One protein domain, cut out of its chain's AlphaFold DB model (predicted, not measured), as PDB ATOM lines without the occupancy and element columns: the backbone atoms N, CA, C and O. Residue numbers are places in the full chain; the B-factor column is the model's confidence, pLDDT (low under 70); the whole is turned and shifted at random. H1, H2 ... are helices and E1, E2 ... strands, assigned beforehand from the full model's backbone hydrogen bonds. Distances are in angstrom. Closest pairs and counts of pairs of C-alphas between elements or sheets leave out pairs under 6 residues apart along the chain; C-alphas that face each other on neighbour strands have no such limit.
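This is residues 86 to 204 of the 455 residues of a protein of Sphingomonas parapaucimobilis NBRC 15100 (UniProt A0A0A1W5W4). A small, twisted four-stranded sheet makes one end of an elongated body, a group of crossing helices fills the middle, and the last helix, H5, makes the opposite end. H2 covers part of one face of the sheet and runs along its strands; H1, H3 and H4 cross beyond it, and H5 packs on H1 alone. The printed part has 119 residues, with five named helices and four named strands in the order H1 H2 E1 E2 E3 E4 H3 H4 H5; the class is mixed, helices and strands. The sheet, in the order E1 E2 E3 E4, is antiparallel throughout. The whole is compact, with a radius of gyration of the C-alphas of 14.4 A, though its spans of 43 by 29 by 22 A make it only just elongated.

The strands are E1, residues 112 to 114, 6.6 A long; E2, residues 117 to 120, 9.9 A; E3, residues 131 to 134, 10.1 A; and E4, residues 144 to 146, 7.0 A. C-alpha 112 is at (1.153, 33.146, 16.031). The helices are H2, residues 100 to 107, 10.2 A; H3, residues 159 to 168, 13.4 A; H1, residues 89 to 98, 14.3 A; H4, residues 172 to 182, 14.8 A; and H5, residues 190 to 204, 20.6 A. H1 begins with C-alpha 89 at (13.610, 50.072, -1.679), and H5 ends with C-alpha 204 at (22.644, 39.366, 3.404).

E1 to E4 form a meander, each strand the antiparallel neighbour of the one before, in three hairpins. N 114 and O 117 of E1 and E2 are 2.8 A apart, N 118 and O 133 of E2 and E3 2.8 A, and N 132 and O 145 of E3 and E4 2.9 A, within hydrogen-bond range. From edge to edge the strands' lines turn by 81 degrees. H2 is on the sheet at a height of 9.9 A, over E2, along the strands at 2 degrees on the local plane. H3 only grazes the sheet, with residues 159 to 162. H2 and H3 only just touch, with 3 pairs of C-alphas within 8 A, the closest those of Leu 107 and Val 166 at 7.2 A. H3 touches H4, about perpendicular at 76 degrees, the C-alphas of Ala 164 and Ala 175 closest at 4.9 A. H1 touches H3, about perpendicular at 82 degrees, closest at Val 93 and Leu 160, whose C-alphas are 6.0 A apart. H1 touches H4 at a steep tilt of 48 degrees, the same way, the C-alphas of Ile 92 and Ala 179 closest at 7.2 A. H5 touches H1 at a steep tilt of 58 degrees, the C-alphas of Leu 95 and Ser 200 closest at 6.5 A; H4 and H5 are apart. In H1, H2, H3, H4 and H5 every O i to N i+4 pair is within hydrogen-bond range.

The two C-alphas farthest apart, those of Thr 151 and Ala 191, are 45.1 A apart. The printed part has no cut. The link from E4 to H3, 12 residues, is long. The mean pLDDT of the printed part is 87.3; residue 86 is under 70, and H5 has a mean of 78.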
ATOM      1  N   THR A  86      20.232  58.379  -0.519       66.75
ATOM      2  CA  THR A  86      19.008  57.851   0.095       66.75
ATOM      3  C   THR A  86      18.996  56.330   0.043       66.75
ATOM      4  O   THR A  86      19.575  55.723  -0.862       66.75
ATOM      5  N   MET A  87      18.350  55.692   1.020       74.81
ATOM      6  CA  MET A  87      18.239  54.232   1.010       74.81
ATOM      7  C   MET A  87      17.244  53.760  -0.058       74.81
ATOM      8  O   MET A  87      16.130  54.292  -0.160       74.81
ATOM      9  N   SER A  88      17.651  52.768  -0.847       79.81
ATOM     10  CA  SER A  88      16.830  52.143  -1.881       79.81
ATOM     11  C   SER A  88      15.737  51.252  -1.282       79.81
ATOM     12  O   SER A  88      15.787  50.843  -0.123       79.81
ATOM     13  N   VAL A  89      14.727  50.934  -2.093       81.69
ATOM     14  CA  VAL A  89      13.610  50.072  -1.679       81.69
ATOM     15  C   VAL A  89      14.084  48.660  -1.328       81.69
ATOM     16  O   VAL A  89      13.613  48.103  -0.342       81.69
ATOM     17  N   ASP A  90      15.029  48.105  -2.084       79.12
ATOM     18  CA  ASP A  90      15.548  46.755  -1.838       79.12
ATOM     19  C   ASP A  90      16.319  46.684  -0.514       79.12
ATOM     20  O   ASP A  90      16.127  45.750   0.258       79.12
ATOM     21  N   GLU A  91      17.110  47.714  -0.194       82.25
ATOM     22  CA  GLU A  91      17.807  47.820   1.096       82.25
ATOM     23  C   GLU A  91      16.817  47.921   2.271       82.25
ATOM     24  O   GLU A  91      17.035  47.314   3.318       82.25
ATOM     25  N   ILE A  92      15.704  48.642   2.096       86.00
ATOM     26  CA  ILE A  92      14.623  48.703   3.093       86.00
ATOM     27  C   ILE A  92      13.978  47.326   3.261       86.00
ATOM     28  O   ILE A  92      13.769  46.892   4.390       86.00
ATOM     29  N   VAL A  93      13.678  46.624   2.164       88.38
ATOM     30  CA  VAL A  93      13.105  45.270   2.215       88.38
ATOM     31  C   VAL A  93      14.045  44.308   2.940       88.38
ATOM     32  O   VAL A  93      13.576  43.569   3.800       88.38
ATOM     33  N   ASP A  94      15.349  44.346   2.658       84.75
ATOM     34  CA  ASP A  94      16.340  43.507   3.339       84.75
ATOM     35  C   ASP A  94      16.347  43.757   4.859       84.75
ATOM     36  O   ASP A  94      16.287  42.809   5.644       84.75
ATOM     37  N   LEU A  95      16.331  45.025   5.283       88.62
ATOM     38  CA  LEU A  95      16.293  45.398   6.702       88.62
ATOM     39  C   LEU A  95      14.968  45.035   7.394       88.62
ATOM     40  O   LEU A  95      14.968  44.666   8.569       88.62
ATOM     41  N   LEU A  96      13.839  45.123   6.686       91.06
ATOM     42  CA  LEU A  96      12.544  44.657   7.194       91.06
ATOM     43  C   LEU A  96      12.541  43.135   7.366       91.06
ATOM     44  O   LEU A  96      12.104  42.631   8.398       91.06
ATOM     45  N   THR A  97      13.059  42.405   6.376       90.31
ATOM     46  CA  THR A  97      13.166  40.942   6.394       90.31
ATOM     47  C   THR A  97      14.059  40.442   7.533       90.31
ATOM     48  O   THR A  97      13.775  39.395   8.120       90.31
ATOM     49  N   ASP A  98      15.103  41.187   7.902       87.56
ATOM     50  CA  ASP A  98      15.942  40.866   9.064       87.56
ATOM     51  C   ASP A  98      15.136  40.827  10.361       87.56
ATOM     52  O   ASP A  98      15.342  39.942  11.189       87.56
ATOM     53  N   ARG A  99      14.168  41.736  10.499       92.31
ATOM     54  CA  ARG A  99      13.320  41.894  11.685       92.31
ATOM     55  C   ARG A  99      11.877  41.429  11.447       92.31
ATOM     56  O   ARG A  99      10.961  41.979  12.059       92.31
ATOM     57  N   ILE A 100      11.659  40.458  10.554       94.94
ATOM     58  CA  ILE A 100      10.308  40.088  10.102       94.94
ATOM     59  C   ILE A 100       9.391  39.650  11.248       94.94
ATOM     60  O   ILE A 100       8.224  40.019  11.247       94.94
ATOM     61  N   GLU A 101       9.891  38.932  12.253       95.44
ATOM     62  CA  GLU A 101       9.081  38.478  13.388       95.44
ATOM     63  C   GLU A 101       8.564  39.665  14.206       95.44
ATOM     64  O   GLU A 101       7.385  39.721  14.549       95.44
ATOM     65  N   SER A 102       9.433  40.641  14.488       95.81
ATOM     66  CA  SER A 102       9.042  41.882  15.165       95.81
ATOM     67  C   SER A 102       8.075  42.693  14.309       95.81
ATOM     68  O   SER A 102       7.064  43.161  14.816       95.81
ATOM     69  N   LEU A 103       8.351  42.808  13.006       96.94
ATOM     70  CA  LEU A 103       7.485  43.527  12.075       96.94
ATOM     71  C   LEU A 103       6.078  42.923  12.044       96.94
ATOM     72  O   LEU A 103       5.097  43.653  12.122       96.94
ATOM     73  N   VAL A 104       5.966  41.596  11.951       96.38
ATOM     74  CA  VAL A 104       4.669  40.910  11.931       96.38
ATOM     75  C   VAL A 104       3.940  41.084  13.261       96.38
ATOM     76  O   VAL A 104       2.744  41.344  13.232       96.38
ATOM     77  N   LYS A 105       4.627  41.009  14.410       95.25
ATOM     78  CA  LYS A 105       3.999  41.242  15.727       95.25
ATOM     79  C   LYS A 105       3.475  42.674  15.882       95.25
ATOM     80  O   LYS A 105       2.408  42.855  16.460       95.25
ATOM     81  N   ASP A 106       4.181  43.659  15.328       95.62
ATOM     82  CA  ASP A 106       3.752  45.063  15.347       95.62
ATOM     83  C   ASP A 106       2.571  45.327  14.394       95.62
ATOM     84  O   ASP A 106       1.666  46.089  14.727       95.62
ATOM     85  N   LEU A 107       2.572  44.711  13.205       95.75
ATOM     86  CA  LEU A 107       1.521  44.897  12.195       95.75
ATOM     87  C   LEU A 107       0.256  44.080  12.484       95.75
ATOM     88  O   LEU A 107      -0.850  44.535  12.211       95.75
ATOM     89  N   LEU A 108       0.420  42.850  12.969       96.38
ATOM     90  CA  LEU A 108      -0.622  41.825  13.069       96.38
ATOM     91  C   LEU A 108      -0.523  41.138  14.446       96.38
ATOM     92  O   LEU A 108      -0.035  40.009  14.540       96.38
ATOM     93  N   PRO A 109      -0.998  41.779  15.532       93.38
ATOM     94  CA  PRO A 109      -0.778  41.308  16.907       93.38
ATOM     95  C   PRO A 109      -1.369  39.927  17.229       93.38
ATOM     96  O   PRO A 109      -0.914  39.265  18.159       93.38
ATOM     97  N   ASN A 110      -2.368  39.478  16.462       93.00
ATOM     98  CA  ASN A 110      -2.976  38.151  16.602       93.00
ATOM     99  C   ASN A 110      -2.193  37.041  15.877       93.00
ATOM    100  O   ASN A 110      -2.621  35.885  15.894       93.00
ATOM    101  N   ALA A 111      -1.083  37.367  15.207       94.88
ATOM    102  CA  ALA A 111      -0.268  36.378  14.520       94.88
ATOM    103  C   ALA A 111       0.450  35.456  15.516       94.88
ATOM    104  O   ALA A 111       1.033  35.909  16.503       94.88
ATOM    105  N   TYR A 112       0.459  34.156  15.228       93.19
ATOM    106  CA  TYR A 112       1.153  33.146  16.031       93.19
ATOM    107  C   TYR A 112       2.137  32.339  15.182       93.19
ATOM    108  O   TYR A 112       2.023  32.270  13.960       93.19
ATOM    109  N   GLU A 113       3.123  31.729  15.834       93.12
ATOM    110  CA  GLU A 113       4.186  30.967  15.173       93.12
ATOM    111  C   GLU A 113       3.737  29.515  14.905       93.12
ATOM    112  O   GLU A 113       3.300  28.802  15.810       93.12
ATOM    113  N   GLU A 114       3.863  29.057  13.655       88.88
ATOM    114  CA  GLU A 114       3.661  27.666  13.228       88.88
ATOM    115  C   GLU A 114       4.869  27.202  12.389       88.88
ATOM    116  O   GLU A 114       4.920  27.332  11.162       88.88
ATOM    117  N   GLY A 115       5.876  26.627  13.052       88.50
ATOM    118  CA  GLY A 115       7.090  26.145  12.392       88.50
ATOM    119  C   GLY A 115       7.934  27.288  11.820       88.50
ATOM    120  O   GLY A 115       8.509  28.059  12.573       88.50
ATOM    121  N   ASN A 116       8.027  27.373  10.489       89.81
ATOM    122  CA  ASN A 116       8.769  28.432   9.785       89.81
ATOM    123  C   ASN A 116       7.858  29.574   9.294       89.81
ATOM    124  O   ASN A 116       8.280  30.388   8.469       89.81
ATOM    125  N   GLU A 117       6.606  29.603   9.740       93.75
ATOM    126  CA  GLU A 117       5.595  30.572   9.325       93.75
ATOM    127  C   GLU A 117       5.039  31.306  10.552       93.75
ATOM    128  O   GLU A 117       4.914  30.723  11.630       93.75
ATOM    129  N   MET A 118       4.660  32.568  10.376       96.69
ATOM    130  CA  MET A 118       3.718  33.257  11.253       96.69
ATOM    131  C   MET A 118       2.354  33.299  10.568       96.69
ATOM    132  O   MET A 118       2.249  33.704   9.409       96.69
ATOM    133  N   CYS A 119       1.320  32.851  11.273       95.88
ATOM    134  CA  CYS A 119      -0.024  32.641  10.746       95.88
ATOM    135  C   CYS A 119      -1.019  33.621  11.374       95.88
ATOM    136  O   CYS A 119      -1.002  33.836  12.585       95.88
ATOM    137  N   VAL A 120      -1.912  34.173  10.552       96.25
ATOM    138  CA  VAL A 120      -3.049  35.011  10.963       96.25
ATOM    139  C   VAL A 120      -4.206  34.836   9.968       96.25
ATOM    140  O   VAL A 120      -4.051  34.209   8.919       96.25
ATOM    141  N   GLY A 121      -5.407  35.301  10.298       92.44
ATOM    142  CA  GLY A 121      -6.600  35.103   9.476       92.44
ATOM    143  C   GLY A 121      -6.566  35.880   8.168       92.44
ATOM    144  O   GLY A 121      -6.894  35.329   7.127       92.44
ATOM    145  N   ASN A 122      -6.160  37.139   8.184       92.88
ATOM    146  CA  ASN A 122      -6.190  37.997   7.002       92.88
ATOM    147  C   ASN A 122      -5.325  39.244   7.228       92.88
ATOM    148  O   ASN A 122      -4.746  39.435   8.299       92.88
ATOM    149  N   LEU A 123      -5.274  40.117   6.222       92.94
ATOM    150  CA  LEU A 123      -4.571  41.403   6.287       92.94
ATOM    151  C   LEU A 123      -5.176  42.403   7.291       92.94
ATOM    152  O   LEU A 123      -4.497  43.354   7.658       92.94
ATOM    153  N   ALA A 124      -6.412  42.187   7.756       91.56
ATOM    154  CA  ALA A 124      -7.018  42.982   8.830       91.56
ATOM    155  C   ALA A 124      -6.562  42.533  10.233       91.56
ATOM    156  O   ALA A 124      -6.843  43.211  11.219       91.56
ATOM    157  N   GLY A 125      -5.836  41.412  10.332       91.25
ATOM    158  CA  GLY A 125      -5.318  40.889  11.592       91.25
ATOM    159  C   GLY A 125      -6.317  40.050  12.385       91.25
ATOM    160  O   GLY A 125      -6.077  39.798  13.567       91.25
ATOM    161  N   ASP A 126      -7.411  39.592  11.772       93.00
ATOM    162  CA  ASP A 126      -8.354  38.695  12.447       93.00
ATOM    163  C   ASP A 126      -7.682  37.356  12.810       93.00
ATOM    164  O   ASP A 126      -6.792  36.894  12.087       93.00
ATOM    165  N   PRO A 127      -8.092  36.676  13.897       89.56
ATOM    166  CA  PRO A 127      -7.591  35.341  14.213       89.56
ATOM    167  C   PRO A 127      -7.873  34.337  13.083       89.56
ATOM    168  O   PRO A 127      -8.973  34.283  12.538       89.56
ATOM    169  N   GLY A 128      -6.891  33.500  12.743       89.62
ATOM    170  CA  GLY A 128      -7.038  32.487  11.693       89.62
ATOM    171  C   GLY A 128      -5.697  31.975  11.169       89.62
ATOM    172  O   GLY A 128      -4.684  32.077  11.853       89.62
ATOM    173  N   GLN A 129      -5.689  31.385   9.969       90.62
ATOM    174  CA  GLN A 129      -4.496  30.726   9.400       90.62
ATOM    175  C   GLN A 129      -4.320  30.906   7.880       90.62
ATOM    176  O   GLN A 129      -3.503  30.208   7.268       90.62
ATOM    177  N   SER A 130      -5.131  31.765   7.259       90.00
ATOM    178  CA  SER A 130      -5.158  31.977   5.806       90.00
ATOM    179  C   SER A 130      -4.063  32.914   5.317       90.00
ATOM    180  O   SER A 130      -3.545  32.680   4.232       90.00
ATOM    181  N   LEU A 131      -3.648  33.898   6.114       94.50
ATOM    182  CA  LEU A 131      -2.467  34.707   5.843       94.50
ATOM    183  C   LEU A 131      -1.250  34.070   6.524       94.50
ATOM    184  O   LEU A 131      -1.202  33.933   7.747       94.50
ATOM    185  N   ARG A 132      -0.259  33.675   5.722       96.38
ATOM    186  CA  ARG A 132       1.002  33.090   6.193       96.38
ATOM    187  C   ARG A 132       2.180  33.954   5.774       96.38
ATOM    188  O   ARG A 132       2.281  34.321   4.604       96.38
ATOM    189  N   ILE A 133       3.064  34.254   6.720       96.94
ATOM    190  CA  ILE A 133       4.298  35.010   6.517       96.94
ATOM    191  C   ILE A 133       5.481  34.100   6.831       96.94
ATOM    192  O   ILE A 133       5.622  33.624   7.957       96.94
ATOM    193  N   HIS A 134       6.369  33.900   5.862       92.12
ATOM    194  CA  HIS A 134       7.529  33.042   6.039       92.12
ATOM    195  C   HIS A 134       8.600  33.749   6.867       92.12
ATOM    196  O   HIS A 134       9.216  34.722   6.425       92.12
ATOM    197  N   VAL A 135       8.858  33.221   8.058       92.31
ATOM    198  CA  VAL A 135       9.908  33.695   8.971       92.31
ATOM    199  C   VAL A 135      11.087  32.722   9.033       92.31
ATOM    200  O   VAL A 135      12.131  33.041   9.582       92.31
ATOM    201  N   GLY A 136      10.992  31.551   8.403       81.25
ATOM    202  CA  GLY A 136      12.126  30.640   8.254       81.25
ATOM    203  C   GLY A 136      13.306  31.247   7.486       81.25
ATOM    204  O   GLY A 136      13.184  32.243   6.770       81.25
ATOM    205  N   SER A 137      14.478  30.623   7.618       76.44
ATOM    206  CA  SER A 137      15.655  30.988   6.828       76.44
ATOM    207  C   SER A 137      15.466  30.675   5.336       76.44
ATOM    208  O   SER A 137      14.750  29.749   4.945       76.44
ATOM    209  N   GLY A 138      16.169  31.425   4.485       70.25
ATOM    210  CA  GLY A 138      16.210  31.203   3.040       70.25
ATOM    211  C   GLY A 138      15.537  32.304   2.212       70.25
ATOM    212  O   GLY A 138      15.117  33.329   2.746       70.25
ATOM    213  N   PRO A 139      15.419  32.102   0.887       71.00
ATOM    214  CA  PRO A 139      15.066  33.163  -0.064       71.00
ATOM    215  C   PRO A 139      13.620  33.657   0.059       71.00
ATOM    216  O   PRO A 139      13.266  34.678  -0.523       71.00
ATOM    217  N   ARG A 140      12.770  32.924   0.788       80.44
ATOM    218  CA  ARG A 140      11.378  33.300   1.038       80.44
ATOM    219  C   ARG A 140      11.179  34.044   2.356       80.44
ATOM    220  O   ARG A 140      10.047  34.405   2.635       80.44
ATOM    221  N   ARG A 141      12.213  34.292   3.169       85.56
ATOM    222  CA  ARG A 141      12.035  35.036   4.430       85.56
ATOM    223  C   ARG A 141      11.419  36.410   4.146       85.56
ATOM    224  O   ARG A 141      11.862  37.103   3.233       85.56
ATOM    225  N   GLY A 142      10.374  36.767   4.886       87.94
ATOM    226  CA  GLY A 142       9.602  37.993   4.674       87.94
ATOM    227  C   GLY A 142       8.577  37.933   3.542       87.94
ATOM    228  O   GLY A 142       7.866  38.916   3.335       87.94
ATOM    229  N   TRP A 143       8.466  36.817   2.813       92.12
ATOM    230  CA  TRP A 143       7.371  36.622   1.866       92.12
ATOM    231  C   TRP A 143       6.103  36.198   2.584       92.12
ATOM    232  O   TRP A 143       6.138  35.330   3.453       92.12
ATOM    233  N   TRP A 144       4.979  36.757   2.159       93.88
ATOM    234  CA  TRP A 144       3.667  36.394   2.664       93.88
ATOM    235  C   TRP A 144       2.724  35.978   1.542       93.88
ATOM    236  O   TRP A 144       2.888  36.383   0.386       93.88
ATOM    237  N   LYS A 145       1.731  35.167   1.907       91.94
ATOM    238  CA  LYS A 145       0.614  34.788   1.047       91.94
ATOM    239  C   LYS A 145      -0.673  34.665   1.856       91.94
ATOM    240  O   LYS A 145      -0.678  34.003   2.891       91.94
ATOM    241  N   ASP A 146      -1.747  35.268   1.359       90.38
ATOM    242  CA  ASP A 146      -3.114  35.031   1.815       90.38
ATOM    243  C   ASP A 146      -3.795  34.029   0.874       90.38
ATOM    244  O   ASP A 146      -4.005  34.289  -0.310       90.38
ATOM    245  N   PHE A 147      -4.098  32.843   1.399       83.31
ATOM    246  CA  PHE A 147      -4.707  31.747   0.647       83.31
ATOM    247  C   PHE A 147      -6.211  31.931   0.402       83.31
ATOM    248  O   PHE A 147      -6.779  31.169  -0.379       83.31
ATOM    249  N   LEU A 148      -6.852  32.904   1.057       87.75
ATOM    250  CA  LEU A 148      -8.272  33.229   0.892       87.75
ATOM    251  C   LEU A 148      -8.489  34.644   0.334       87.75
ATOM    252  O   LEU A 148      -9.607  35.158   0.386       87.75
ATOM    253  N   ALA A 149      -7.442  35.264  -0.220       80.50
ATOM    254  CA  ALA A 149      -7.531  36.584  -0.829       80.50
ATOM    255  C   ALA A 149      -8.625  36.626  -1.920       80.50
ATOM    256  O   ALA A 149      -8.638  35.766  -2.809       80.50
ATOM    257  N   PRO A 150      -9.531  37.624  -1.906       79.88
ATOM    258  CA  PRO A 150     -10.526  37.790  -2.958       79.88
ATOM    259  C   PRO A 150      -9.883  37.986  -4.334       79.88
ATOM    260  O   PRO A 150      -8.866  38.675  -4.477       79.88
ATOM    261  N   THR A 151     -10.510  37.438  -5.374       72.19
ATOM    262  CA  THR A 151     -10.051  37.581  -6.760       72.19
ATOM    263  C   THR A 151      -9.886  39.056  -7.137       72.19
ATOM    264  O   THR A 151     -10.808  39.852  -6.975       72.19
ATOM    265  N   GLY A 152      -8.715  39.418  -7.667       70.56
ATOM    266  CA  GLY A 152      -8.388  40.798  -8.050       70.56
ATOM    267  C   GLY A 152      -7.683  41.618  -6.964       70.56
ATOM    268  O   GLY A 152      -7.314  42.760  -7.228       70.56
ATOM    269  N   THR A 153      -7.450  41.044  -5.781       74.00
ATOM    270  CA  THR A 153      -6.616  41.643  -4.726       74.00
ATOM    271  C   THR A 153      -5.202  41.057  -4.722       74.00
ATOM    272  O   THR A 153      -4.932  40.028  -5.351       74.00
ATOM    273  N   ARG A 154      -4.259  41.722  -4.041       80.75
ATOM    274  CA  ARG A 154      -2.906  41.189  -3.871       80.75
ATOM    275  C   ARG A 154      -2.940  40.033  -2.875       80.75
ATOM    276  O   ARG A 154      -3.083  40.235  -1.679       80.75
ATOM    277  N   GLU A 155      -2.715  38.827  -3.377       85.19
ATOM    278  CA  GLU A 155      -2.655  37.614  -2.553       85.19
ATOM    279  C   GLU A 155      -1.289  37.378  -1.886       85.19
ATOM    280  O   GLU A 155      -1.137  36.419  -1.139       85.19
ATOM    281  N   GLY A 156      -0.268  38.195  -2.170       85.88
ATOM    282  CA  GLY A 156       1.066  38.006  -1.598       85.88
ATOM    283  C   GLY A 156       2.122  39.016  -2.042       85.88
ATOM    284  O   GLY A 156       1.947  39.792  -2.994       85.88
ATOM    285  N   GLY A 157       3.260  38.994  -1.351       88.44
ATOM    286  CA  GLY A 157       4.384  39.889  -1.614       88.44
ATOM    287  C   GLY A 157       5.512  39.764  -0.594       88.44
ATOM    288  O   GLY A 157       5.538  38.843   0.217       88.44
ATOM    289  N   ASN A 158       6.460  40.700  -0.651       90.75
ATOM    290  CA  ASN A 158       7.526  40.836   0.346       90.75
ATOM    291  C   ASN A 158       7.052  41.646   1.572       90.75
ATOM    292  O   ASN A 158       5.923  42.141   1.606       90.75
ATOM    293  N   ALA A 159       7.939  41.830   2.552       90.75
ATOM    294  CA  ALA A 159       7.655  42.548   3.795       90.75
ATOM    295  C   ALA A 159       7.162  43.993   3.581       90.75
ATOM    296  O   ALA A 159       6.291  44.464   4.307       90.75
ATOM    297  N   LEU A 160       7.656  44.696   2.556       92.56
ATOM    298  CA  LEU A 160       7.187  46.050   2.245       92.56
ATOM    299  C   LEU A 160       5.768  46.045   1.668       92.56
ATOM    300  O   LEU A 160       4.961  46.905   2.010       92.56
ATOM    301  N   TRP A 161       5.447  45.069   0.817       92.81
ATOM    302  CA  TRP A 161       4.078  44.882   0.342       92.81
ATOM    303  C   TRP A 161       3.132  44.484   1.474       92.81
ATOM    304  O   TRP A 161       1.988  44.914   1.451       92.81
ATOM    305  N   LEU A 162       3.598  43.736   2.481       93.00
ATOM    306  CA  LEU A 162       2.791  43.457   3.672       93.00
ATOM    307  C   LEU A 162       2.404  44.759   4.382       93.00
ATOM    308  O   LEU A 162       1.228  44.988   4.635       93.00
ATOM    309  N   ILE A 163       3.376  45.645   4.626       96.06
ATOM    310  CA  ILE A 163       3.129  46.978   5.206       96.06
ATOM    311  C   ILE A 163       2.136  47.766   4.344       96.06
ATOM    312  O   ILE A 163       1.207  48.375   4.873       96.06
ATOM    313  N   ALA A 164       2.334  47.770   3.022       92.69
ATOM    314  CA  ALA A 164       1.480  48.505   2.096       92.69
ATOM    315  C   ALA A 164       0.024  48.036   2.167       92.69
ATOM    316  O   ALA A 164      -0.874  48.869   2.252       92.69
ATOM    317  N   GLU A 165      -0.212  46.726   2.160       93.19
ATOM    318  CA  GLU A 165      -1.563  46.164   2.214       93.19
ATOM    319  C   GLU A 165      -2.209  46.341   3.596       93.19
ATOM    320  O   GLU A 165      -3.356  46.772   3.673       93.19
ATOM    321  N   VAL A 166      -1.470  46.091   4.684       94.62
ATOM    322  CA  VAL A 166      -2.008  46.160   6.056       94.62
ATOM    323  C   VAL A 166      -2.332  47.597   6.477       94.62
ATOM    324  O   VAL A 166      -3.376  47.842   7.073       94.62
ATOM    325  N   LEU A 167      -1.455  48.564   6.180       94.88
ATOM    326  CA  LEU A 167      -1.587  49.929   6.708       94.88
ATOM    327  C   LEU A 167      -2.097  50.951   5.688       94.88
ATOM    328  O   LEU A 167      -2.639  51.982   6.082       94.88
ATOM    329  N   PHE A 168      -1.898  50.710   4.389       94.88
ATOM    330  CA  PHE A 168      -2.006  51.765   3.374       94.88
ATOM    331  C   PHE A 168      -2.783  51.364   2.116       94.88
ATOM    332  O   PHE A 168      -2.654  52.041   1.095       94.88
ATOM    333  N   GLN A 169      -3.580  50.289   2.162       88.88
ATOM    334  CA  GLN A 169      -4.418  49.836   1.037       88.88
ATOM    335  C   GLN A 169      -3.619  49.674  -0.275       88.88
ATOM    336  O   GLN A 169      -4.069  50.050  -1.358       88.88
ATOM    337  N   GLY A 170      -2.383  49.179  -0.166       86.81
ATOM    338  CA  GLY A 170      -1.477  48.950  -1.291       86.81
ATOM    339  C   GLY A 170      -0.607  50.150  -1.697       86.81
ATOM    340  O   GLY A 170       0.186  50.026  -2.636       86.81
ATOM    341  N   ASP A 171      -0.677  51.303  -1.013       86.62
ATOM    342  CA  ASP A 171       0.192  52.454  -1.311       86.62
ATOM    343  C   ASP A 171       1.639  52.223  -0.837       86.62
ATOM    344  O   ASP A 171       2.037  52.496   0.302       86.62
ATOM    345  N   VAL A 172       2.474  51.780  -1.778       86.69
ATOM    346  CA  VAL A 172       3.904  51.518  -1.563       86.69
ATOM    347  C   VAL A 172       4.677  52.768  -1.137       86.69
ATOM    348  O   VAL A 172       5.636  52.663  -0.374       86.69
ATOM    349  N   LYS A 173       4.303  53.973  -1.589       88.75
ATOM    350  CA  LYS A 173       5.045  55.195  -1.224       88.75
ATOM    351  C   LYS A 173       4.850  55.524   0.250       88.75
ATOM    352  O   LYS A 173       5.793  55.979   0.900       88.75
ATOM    353  N   GLN A 174       3.640  55.318   0.762       91.25
ATOM    354  CA  GLN A 174       3.354  55.443   2.190       91.25
ATOM    355  C   GLN A 174       4.051  54.345   2.989       91.25
ATOM    356  O   GLN A 174       4.722  54.659   3.973       91.25
ATOM    357  N   ALA A 175       4.021  53.105   2.494       92.06
ATOM    358  CA  ALA A 175       4.727  51.986   3.110       92.06
ATOM    359  C   ALA A 175       6.233  52.245   3.255       92.06
ATOM    360  O   ALA A 175       6.793  52.001   4.319       92.06
ATOM    361  N   VAL A 176       6.890  52.811   2.234       90.31
ATOM    362  CA  VAL A 176       8.318  53.174   2.298       90.31
ATOM    363  C   VAL A 176       8.583  54.223   3.377       90.31
ATOM    364  O   VAL A 176       9.543  54.084   4.132       90.31
ATOM    365  N   ARG A 177       7.748  55.266   3.484       91.50
ATOM    366  CA  ARG A 177       7.916  56.298   4.526       91.50
ATOM    367  C   ARG A 177       7.736  55.718   5.925       91.50
ATOM    368  O   ARG A 177       8.541  56.004   6.806       91.50
ATOM    369  N   TRP A 178       6.718  54.883   6.109       95.00
ATOM    370  CA  TRP A 178       6.470  54.209   7.378       95.00
ATOM    371  C   TRP A 178       7.614  53.257   7.743       95.00
ATOM    372  O   TRP A 178       8.128  53.320   8.857       95.00
ATOM    373  N   ALA A 179       8.087  52.454   6.785       94.12
ATOM    374  CA  ALA A 179       9.204  51.535   6.977       94.12
ATOM    375  C   ALA A 179      10.489  52.272   7.375       94.12
ATOM    376  O   ALA A 179      11.195  51.815   8.268       94.12
ATOM    377  N   LYS A 180      10.768  53.440   6.773       91.00
ATOM    378  CA  LYS A 180      11.889  54.297   7.190       91.00
ATOM    379  C   LYS A 180      11.766  54.739   8.645       91.00
ATOM    380  O   LYS A 180      12.743  54.642   9.378       91.00
ATOM    381  N   GLY A 181      10.573  55.138   9.081       91.50
ATOM    382  CA  GLY A 181      10.309  55.461  10.485       91.50
ATOM    383  C   GLY A 181      10.523  54.268  11.422       91.50
ATOM    384  O   GLY A 181      11.240  54.391  12.413       91.50
ATOM    385  N   TRP A 182       9.965  53.103  11.080       94.56
ATOM    386  CA  TRP A 182      10.052  51.874  11.883       94.56
ATOM    387  C   TRP A 182      11.477  51.295  11.972       94.56
ATOM    388  O   TRP A 182      11.882  50.733  12.993       94.56
ATOM    389  N   LEU A 183      12.266  51.454  10.907       90.38
ATOM    390  CA  LEU A 183      13.684  51.084  10.861       90.38
ATOM    391  C   LEU A 183      14.615  52.183  11.402       90.38
ATOM    392  O   LEU A 183      15.821  51.952  11.484       90.38
ATOM    393  N   HIS A 184      14.084  53.353  11.772       89.31
ATOM    394  CA  HIS A 184      14.850  54.529  12.201       89.31
ATOM    395  C   HIS A 184      15.907  54.983  11.174       89.31
ATOM    396  O   HIS A 184      17.054  55.279  11.516       89.31
ATOM    397  N   ILE A 185      15.514  55.016   9.899       84.50
ATOM    398  CA  ILE A 185      16.339  55.465   8.774       84.50
ATOM    399  C   ILE A 185      16.147  56.966   8.584       84.50
ATOM    400  O   ILE A 185      15.052  57.414   8.239       84.50
ATOM    401  N   ASP A 186      17.234  57.715   8.734       80.62
ATOM    402  CA  ASP A 186      17.310  59.123   8.359       80.62
ATOM    403  C   ASP A 186      18.135  59.259   7.073       80.62
ATOM    404  O   ASP A 186      19.321  58.929   7.047       80.62
ATOM    405  N   ASP A 187      17.502  59.724   5.992       75.38
ATOM    406  CA  ASP A 187      18.179  59.925   4.706       75.38
ATOM    407  C   ASP A 187      19.164  61.115   4.726       75.38
ATOM    408  O   ASP A 187      19.938  61.294   3.785       75.38
ATOM    409  N   SER A 188      19.126  61.957   5.763       76.44
ATOM    410  CA  SER A 188      19.975  63.146   5.889       76.44
ATOM    411  C   SER A 188      21.329  62.885   6.558       76.44
ATOM    412  O   SER A 188      22.170  63.784   6.567       76.44
ATOM    413  N   ASP A 189      21.573  61.661   7.048       78.69
ATOM    414  CA  ASP A 189      22.842  61.225   7.648       78.69
ATOM    415  C   ASP A 189      23.553  60.175   6.762       78.69
ATOM    416  O   ASP A 189      23.337  58.963   6.901       78.69
ATOM    417  N   PRO A 190      24.444  60.607   5.846       74.69
ATOM    418  CA  PRO A 190      25.162  59.706   4.947       74.69
ATOM    419  C   PRO A 190      26.039  58.672   5.660       74.69
ATOM    420  O   PRO A 190      26.236  57.577   5.127       74.69
ATOM    421  N   ALA A 191      26.577  58.992   6.842       77.06
ATOM    422  CA  ALA A 191      27.448  58.083   7.584       77.06
ATOM    423  C   ALA A 191      26.638  56.920   8.167       77.06
ATOM    424  O   ALA A 191      27.027  55.756   8.035       77.06
ATOM    425  N   ARG A 192      25.465  57.223   8.729       76.50
ATOM    426  CA  ARG A 192      24.548  56.211   9.257       76.50
ATOM    427  C   ARG A 192      23.925  55.353   8.159       76.50
ATOM    428  O   ARG A 192      23.825  54.139   8.324       76.50
ATOM    429  N   LEU A 193      23.590  55.938   7.007       77.94
ATOM    430  CA  LEU A 193      23.177  55.168   5.830       77.94
ATOM    431  C   LEU A 193      24.274  54.214   5.355       77.94
ATOM    432  O   LEU A 193      23.995  53.054   5.065       77.94
ATOM    433  N   GLN A 194      25.527  54.671   5.303       76.75
ATOM    434  CA  GLN A 194      26.644  53.813   4.914       76.75
ATOM    435  C   GLN A 194      26.839  52.651   5.896       76.75
ATOM    436  O   GLN A 194      27.081  51.524   5.462       76.75
ATOM    437  N   GLN A 195      26.682  52.896   7.200       78.81
ATOM    438  CA  GLN A 195      26.706  51.842   8.211       78.81
ATOM    439  C   GLN A 195      25.571  50.828   7.996       78.81
ATOM    440  O   GLN A 195      25.839  49.628   7.927       78.81
ATOM    441  N   PHE A 196      24.329  51.286   7.794       76.62
ATOM    442  CA  PHE A 196      23.196  50.401   7.498       76.62
ATOM    443  C   PHE A 196      23.423  49.551   6.246       76.62
ATOM    444  O   PHE A 196      23.075  48.371   6.240       76.62
ATOM    445  N   ARG A 197      24.040  50.116   5.201       79.25
ATOM    446  CA  ARG A 197      24.381  49.373   3.981       79.25
ATOM    447  C   ARG A 197      25.399  48.278   4.243       79.25
ATOM    448  O   ARG A 197      25.180  47.155   3.807       79.25
ATOM    449  N   LEU A 198      26.485  48.582   4.953       80.19
ATOM    450  CA  LEU A 198      27.521  47.595   5.268       80.19
ATOM    451  C   LEU A 198      26.969  46.464   6.140       80.19
ATOM    452  O   LEU A 198      27.214  45.294   5.860       80.19
ATOM    453  N   GLU A 199      26.169  46.802   7.151       79.50
ATOM    454  CA  GLU A 199      25.513  45.815   8.005       79.50
ATOM    455  C   GLU A 199      24.500  44.957   7.236       79.50
ATOM    456  O   GLU A 199      24.500  43.736   7.374       79.50
ATOM    457  N   SER A 200      23.657  45.575   6.401       77.81
ATOM    458  CA  SER A 200      22.678  44.870   5.564       77.81
ATOM    459  C   SER A 200      23.364  43.947   4.554       77.81
ATOM    460  O   SER A 200      22.982  42.788   4.416       77.81
ATOM    461  N   GLN A 201      24.437  44.413   3.907       79.69
ATOM    462  CA  GLN A 201      25.245  43.603   2.993       79.69
ATOM    463  C   GLN A 201      25.905  42.423   3.711       79.69
ATOM    464  O   GLN A 201      25.866  41.312   3.188       79.69
ATOM    465  N   GLY A 202      26.467  42.642   4.904       80.50
ATOM    466  CA  GLY A 202      27.045  41.581   5.729       80.50
ATOM    467  C   GLY A 202      26.007  40.522   6.101       80.50
ATOM    468  O   GLY A 202      26.183  39.348   5.783       80.50
ATOM    469  N   ARG A 203      24.867  40.946   6.662       80.06
ATOM    470  CA  ARG A 203      23.765  40.038   7.026       80.06
ATOM    471  C   ARG A 203      23.190  39.317   5.809       80.06
ATOM    472  O   ARG A 203      22.866  38.134   5.895       80.06
ATOM    473  N   ARG A 204      23.081  39.986   4.659       77.75
ATOM    474  CA  ARG A 204      22.644  39.366   3.404       77.75
ATOM    475  C   ARG A 204      23.632  38.310   2.926       77.75
ATOM    476  O   ARG A 204      23.208  37.207   2.602       77.75
TER     477      ARG A 204